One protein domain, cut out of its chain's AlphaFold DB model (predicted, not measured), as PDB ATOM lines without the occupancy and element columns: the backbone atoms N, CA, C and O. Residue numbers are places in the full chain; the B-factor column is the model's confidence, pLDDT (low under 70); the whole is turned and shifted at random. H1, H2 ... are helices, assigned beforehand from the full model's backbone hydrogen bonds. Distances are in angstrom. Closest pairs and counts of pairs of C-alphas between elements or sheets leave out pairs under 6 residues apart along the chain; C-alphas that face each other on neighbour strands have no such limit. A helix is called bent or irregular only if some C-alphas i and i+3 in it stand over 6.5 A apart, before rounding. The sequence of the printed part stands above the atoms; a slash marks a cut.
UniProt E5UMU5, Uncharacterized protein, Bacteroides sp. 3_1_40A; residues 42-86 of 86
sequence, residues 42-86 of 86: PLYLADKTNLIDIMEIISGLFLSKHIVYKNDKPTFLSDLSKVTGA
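This is residues 42 to 86 of the 86 residues of an uncharacterized protein of Bacteroides sp. 3_1_40A (UniProt E5UMU5). What shape does the printed part make? Two helices, H1 and the shorter H2, make an open L, with the end of H1 near the beginning of H2 at the corner; a long loop, residues 64 to 76, swings out between them and comes back, and an unnamed lead-in, residues 42 to 50, comes before H1. What is it made of, and how large is it? The printed part has 45 residues with two named helices, in the order H1, H2, and no named strand; its class is all helix, though under half of the residues, 20 of 45, are in named elements. It is loose, with a radius of gyration of the C-alphas of 12.5 A, and spans 36 by 27 by 19 A.

Where is the first helix? H1 is residues 51 to 63, 18.3 A from first to last C-alpha, beginning at C-alpha 51 (-57.049, -1.708, 66.821). Where is the second? H2 is residues 77 to 83, 10.8 A long, ending at C-alpha 83 (-49.066, -12.168, 84.310).

How does H1 stand to H2? They are close but not clearly touching: their closest C-alphas, those of Phe 62 and Leu 77, are 7.5 A apart. Their lines are about perpendicular, at 89 degrees. How well formed are the backbones? In H1 every O i to N i+4 pair is within hydrogen-bond range; in H2 1 of 3 is, beside 3 of 4 O i to N i+3 pairs. H2 is irregular, but only just: C-alphas 78 and 81 are 6.6 A apart.

How far does it reach? The two C-alphas farthest apart, those of Lys 48 and Asn 71, are 36.8 A apart. Is it continuous, and what stands free? The printed part has no cut, and the link from H1 to H2 is long, with 13 residues. Residues 46 to 52 stand free, and so do residues 78 to 86, of which 78 to 83 belong to H2. Where is confidence low? The mean pLDDT of the printed part is 76.8; residue 42 and residues 81 to 86 are under 70.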
ATOM      1  N   PRO A  42     -38.344  -0.048  70.675       65.25
ATOM      2  CA  PRO A  42     -38.240  -0.255  69.228       65.25
ATOM      3  C   PRO A  42     -39.590  -0.572  68.568       65.25
ATOM      4  O   PRO A  42     -39.761  -0.343  67.374       65.25
ATOM      5  N   LEU A  43     -40.548  -1.096  69.341       71.88
ATOM      6  CA  LEU A  43     -41.919  -1.331  68.909       71.88
ATOM      7  C   LEU A  43     -42.767  -0.111  69.282       71.88
ATOM      8  O   LEU A  43     -43.303  -0.040  70.390       71.88
ATOM      9  N   TYR A  44     -42.852   0.856  68.370       70.38
ATOM     10  CA  TYR A  44     -43.718   2.023  68.512       70.38
ATOM     11  C   TYR A  44     -44.849   1.973  67.488       70.38
ATOM     12  O   TYR A  44     -44.655   1.595  66.333       70.38
ATOM     13  N   LEU A  45     -46.045   2.345  67.931       77.56
ATOM     14  CA  LEU A  45     -47.202   2.490  67.061       77.56
ATOM     15  C   LEU A  45     -47.124   3.858  66.373       77.56
ATOM     16  O   LEU A  45     -46.832   4.862  67.022       77.56
ATOM     17  N   ALA A  46     -47.339   3.896  65.060       80.12
ATOM     18  CA  ALA A  46     -47.439   5.151  64.322       80.12
ATOM     19  C   ALA A  46     -48.745   5.887  64.672       80.12
ATOM     20  O   ALA A  46     -49.715   5.264  65.095       80.12
ATOM     21  N   ASP A  47     -48.816   7.192  64.396       75.75
ATOM     22  CA  ASP A  47     -49.976   8.050  64.719       75.75
ATOM     23  C   ASP A  47     -51.324   7.572  64.132       75.75
ATOM     24  O   ASP A  47     -52.382   8.086  64.488       75.75
ATOM     25  N   LYS A  48     -51.304   6.604  63.206       78.31
ATOM     26  CA  LYS A  48     -52.473   6.055  62.504       78.31
ATOM     27  C   LYS A  48     -52.566   4.528  62.598       78.31
ATOM     28  O   LYS A  48     -52.838   3.874  61.597       78.31
ATOM     29  N   THR A  49     -52.318   3.946  63.763       81.69
ATOM     30  CA  THR A  49     -52.560   2.510  63.983       81.69
ATOM     31  C   THR A  49     -53.976   2.264  64.486       81.69
ATOM     32  O   THR A  49     -54.377   2.824  65.508       81.69
ATOM     33  N   ASN A  50     -54.723   1.401  63.802       88.06
ATOM     34  CA  ASN A  50     -56.033   0.940  64.242       88.06
ATOM     35  C   ASN A  50     -55.906  -0.246  65.206       88.06
ATOM     36  O   ASN A  50     -54.887  -0.935  65.258       88.06
ATOM     37  N   LEU A  51     -56.990  -0.544  65.930       86.69
ATOM     38  CA  LEU A  51     -57.049  -1.708  66.821       86.69
ATOM     39  C   LEU A  51     -56.768  -3.025  66.077       86.69
ATOM     40  O   LEU A  51     -56.162  -3.926  66.646       86.69
ATOM     41  N   ILE A  52     -57.181  -3.127  64.810       88.44
ATOM     42  CA  ILE A  52     -56.947  -4.321  63.993       88.44
ATOM     43  C   ILE A  52     -55.457  -4.550  63.716       88.44
ATOM     44  O   ILE A  52     -54.995  -5.675  63.868       88.44
ATOM     45  N   ASP A  53     -54.700  -3.482  63.446       87.38
ATOM     46  CA  ASP A  53     -53.256  -3.551  63.196       87.38
ATOM     47  C   ASP A  53     -52.517  -4.044  64.455       87.38
ATOM     48  O   ASP A  53     -51.603  -4.866  64.394       87.38
ATOM     49  N   ILE A  54     -52.969  -3.600  65.635       88.69
ATOM     50  CA  ILE A  54     -52.443  -4.054  66.930       88.69
ATOM     51  C   ILE A  54     -52.774  -5.537  67.161       88.69
ATOM     52  O   ILE A  54     -51.905  -6.310  67.571       88.69
ATOM     53  N   MET A  55     -54.016  -5.949  66.892       87.69
ATOM     54  CA  MET A  55     -54.453  -7.339  67.065       87.69
ATOM     55  C   MET A  55     -53.734  -8.298  66.110       87.69
ATOM     56  O   MET A  55     -53.432  -9.427  66.500       87.69
ATOM     57  N   GLU A  56     -53.412  -7.859  64.894       88.94
ATOM     58  CA  GLU A  56     -52.635  -8.630  63.924       88.94
ATOM     59  C   GLU A  56     -51.198  -8.860  64.409       88.94
ATOM     60  O   GLU A  56     -50.740 -10.004  64.437       88.94
ATOM     61  N   ILE A  57     -50.517  -7.810  64.886       87.06
ATOM     62  CA  ILE A  57     -49.160  -7.915  65.449       87.06
ATOM     63  C   ILE A  57     -49.139  -8.872  66.647       87.06
ATOM     64  O   ILE A  57     -48.284  -9.758  66.719       87.06
ATOM     65  N   ILE A  58     -50.094  -8.729  67.574       85.69
ATOM     66  CA  ILE A  58     -50.218  -9.618  68.737       85.69
ATOM     67  C   ILE A  58     -50.433 -11.064  68.271       85.69
ATOM     68  O   ILE A  58     -49.733 -11.969  68.722       85.69
ATOM     69  N   SER A  59     -51.346 -11.292  67.328       86.06
ATOM     70  CA  SER A  59     -51.637 -12.633  66.810       86.06
ATOM     71  C   SER A  59     -50.418 -13.265  66.134       86.06
ATOM     72  O   SER A  59     -50.086 -14.415  66.420       86.06
ATOM     73  N   GLY A  60     -49.702 -12.515  65.293       86.06
ATOM     74  CA  GLY A  60     -48.481 -12.974  64.627       86.06
ATOM     75  C   GLY A  60     -47.375 -13.349  65.614       86.06
ATOM     76  O   GLY A  60     -46.732 -14.390  65.464       86.06
ATOM     77  N   LEU A  61     -47.201 -12.561  66.678       84.62
ATOM     78  CA  LEU A  61     -46.215 -12.835  67.720       84.62
ATOM     79  C   LEU A  61     -46.513 -14.155  68.456       84.62
ATOM     80  O   LEU A  61     -45.597 -14.947  68.683       84.62
ATOM     81  N   PHE A  62     -47.782 -14.451  68.748       83.50
ATOM     82  CA  PHE A  62     -48.187 -15.722  69.362       83.50
ATOM     83  C   PHE A  62     -48.103 -16.913  68.393       83.50
ATOM     84  O   PHE A  62     -47.641 -17.989  68.778       83.50
ATOM     85  N   LEU A  63     -48.482 -16.731  67.123       83.56
ATOM     86  CA  LEU A  63     -48.381 -17.776  66.096       83.56
ATOM     87  C   LEU A  63     -46.932 -18.158  65.779       83.56
ATOM     88  O   LEU A  63     -46.660 -19.313  65.451       83.56
ATOM     89  N   SER A  64     -45.997 -17.218  65.933       83.75
ATOM     90  CA  SER A  64     -44.567 -17.457  65.719       83.75
ATOM     91  C   SER A  64     -43.937 -18.435  66.724       83.75
ATOM     92  O   SER A  64     -42.818 -18.892  66.509       83.75
ATOM     93  N   LYS A  65     -44.638 -18.766  67.825       77.69
ATOM     94  CA  LYS A  65     -44.140 -19.589  68.945       77.69
ATOM     95  C   LYS A  65     -42.859 -19.054  69.608       77.69
ATOM     96  O   LYS A  65     -42.236 -19.772  70.383       77.69
ATOM     97  N   HIS A  66     -42.484 -17.797  69.352       74.31
ATOM     98  CA  HIS A  66     -41.357 -17.139  70.019       74.31
ATOM     99  C   HIS A  66     -41.709 -16.595  71.413       74.31
ATOM    100  O   HIS A  66     -40.803 -16.304  72.192       74.31
ATOM    101  N   ILE A  67     -43.001 -16.486  71.757       74.81
ATOM    102  CA  ILE A  67     -43.440 -16.234  73.135       74.81
ATOM    103  C   ILE A  67     -43.669 -17.576  73.826       74.81
ATOM    104  O   ILE A  67     -44.639 -18.285  73.548       74.81
ATOM    105  N   VAL A  68     -42.781 -17.896  74.757       76.12
ATOM    106  CA  VAL A  68     -42.911 -19.040  75.656       76.12
ATOM    107  C   VAL A  68     -42.786 -18.567  77.093       76.12
ATOM    108  O   VAL A  68     -42.141 -17.560  77.396       76.12
ATOM    109  N   TYR A  69     -43.397 -19.314  78.005       73.81
ATOM    110  CA  TYR A  69     -43.128 -19.128  79.422       73.81
ATOM    111  C   TYR A  69     -41.658 -19.425  79.725       73.81
ATOM    112  O   TYR A  69     -41.024 -20.205  79.023       73.81
ATOM    113  N   LYS A  70     -41.148 -18.926  80.860       73.81
ATOM    114  CA  LYS A  70     -39.825 -19.319  81.397       73.81
ATOM    115  C   LYS A  70     -39.644 -20.837  81.569       73.81
ATOM    116  O   LYS A  70     -38.524 -21.296  81.732       73.81
ATOM    117  N   ASN A  71     -40.743 -21.589  81.553       78.62
ATOM    118  CA  ASN A  71     -40.776 -23.043  81.686       78.62
ATOM    119  C   ASN A  71     -40.871 -23.750  80.314       78.62
ATOM    120  O   ASN A  71     -41.326 -24.892  80.267       78.62
ATOM    121  N   ASP A  72     -40.573 -23.046  79.215       73.88
ATOM    122  CA  ASP A  72     -40.609 -23.509  77.816       73.88
ATOM    123  C   ASP A  72     -41.966 -24.048  77.331       73.88
ATOM    124  O   ASP A  72     -42.082 -24.699  76.291       73.88
ATOM    125  N   LYS A  73     -43.036 -23.756  78.074       80.50
ATOM    126  CA  LYS A  73     -44.406 -24.085  77.677       80.50
ATOM    127  C   LYS A  73     -44.965 -22.990  76.766       80.50
ATOM    128  O   LYS A  73     -44.698 -21.811  77.018       80.50
ATOM    129  N   PRO A  74     -45.779 -23.351  75.758       72.75
ATOM    130  CA  PRO A  74     -46.439 -22.369  74.909       72.75
ATOM    131  C   PRO A  74     -47.336 -21.455  75.749       72.75
ATOM    132  O   PRO A  74     -48.074 -21.922  76.621       72.75
ATOM    133  N   THR A  75     -47.251 -20.150  75.497       76.81
ATOM    134  CA  THR A  75     -48.073 -19.142  76.168       76.81
ATOM    135  C   THR A  75     -49.357 -18.915  75.383       76.81
ATOM    136  O   THR A  75     -49.320 -18.718  74.170       76.81
ATOM    137  N   PHE A  76     -50.499 -18.925  76.067       78.75
ATOM    138  CA  PHE A  76     -51.787 -18.596  75.464       78.75
ATOM    139  C   PHE A  76     -52.116 -17.119  75.676       78.75
ATOM    140  O   PHE A  76     -51.818 -16.556  76.729       78.75
ATOM    141  N   LEU A  77     -52.791 -16.503  74.701       74.75
ATOM    142  CA  LEU A  77     -53.276 -15.121  74.810       74.75
ATOM    143  C   LEU A  77     -54.135 -14.907  76.065       74.75
ATOM    144  O   LEU A  77     -54.033 -13.872  76.714       74.75
ATOM    145  N   SER A  78     -54.935 -15.909  76.445       77.44
ATOM    146  CA  SER A  78     -55.783 -15.886  77.643       77.44
ATOM    147  C   SER A  78     -55.010 -15.737  78.951       77.44
ATOM    148  O   SER A  78     -55.590 -15.357  79.962       77.44
ATOM    149  N   ASP A  79     -53.722 -16.070  78.953       76.38
ATOM    150  CA  ASP A  79     -52.910 -16.047  80.158       76.38
ATOM    151  C   ASP A  79     -52.139 -14.735  80.353       76.38
ATOM    152  O   ASP A  79     -51.557 -14.536  81.419       76.38
ATOM    153  N   LEU A  80     -52.155 -13.814  79.380       70.50
ATOM    154  CA  LEU A  80     -51.577 -12.471  79.543       70.50
ATOM    155  C   LEU A  80     -52.151 -11.758  80.775       70.50
ATOM    156  O   LEU A  80     -51.396 -11.155  81.535       70.50
ATOM    157  N   SER A  81     -53.456 -11.913  81.021       68.44
ATOM    158  CA  SER A  81     -54.134 -11.352  82.197       68.44
ATOM    159  C   SER A  81     -53.625 -11.920  83.523       68.44
ATOM    160  O   SER A  81     -53.699 -11.244  84.540       68.44
ATOM    161  N   LYS A  82     -53.078 -13.143  83.532       69.69
ATOM    162  CA  LYS A  82     -52.536 -13.784  84.741       69.69
ATOM    163  C   LYS A  82     -51.149 -13.257  85.102       69.69
ATOM    164  O   LYS A  82     -50.739 -13.368  86.252       69.69
ATOM    165  N   VAL A  83     -50.415 -12.726  84.120       63.03
ATOM    166  CA  VAL A  83     -49.066 -12.168  84.310       63.03
ATOM    167  C   VAL A  83     -49.137 -10.711  84.761       63.03
ATOM    168  O   VAL A  83     -48.342 -10.279  85.595       63.03
ATOM    169  N   THR A  84     -50.112  -9.958  84.262       54.50
ATOM    170  CA  THR A  84     -50.449  -8.627  84.768       54.50
ATOM    171  C   THR A  84     -51.384  -8.778  85.962       54.50
ATOM    172  O   THR A  84     -52.593  -8.668  85.806       54.50
ATOM    173  N   GLY A  85     -50.844  -9.097  87.140       50.38
ATOM    174  CA  GLY A  85     -51.625  -9.098  88.377       50.38
ATOM    175  C   GLY A  85     -52.230  -7.713  88.625       50.38
ATOM    176  O   GLY A  85     -51.548  -6.827  89.136       50.38
ATOM    177  N   ALA A  86     -53.484  -7.547  88.222       41.59
ATOM    178  CA  ALA A  86     -54.376  -6.439  88.521       41.59
ATOM    179  C   ALA A  86     -55.674  -7.025  89.081       41.59
ATOM    180  O   ALA A  86     -56.101  -8.088  88.569       41.59
TER     181      ALA A  86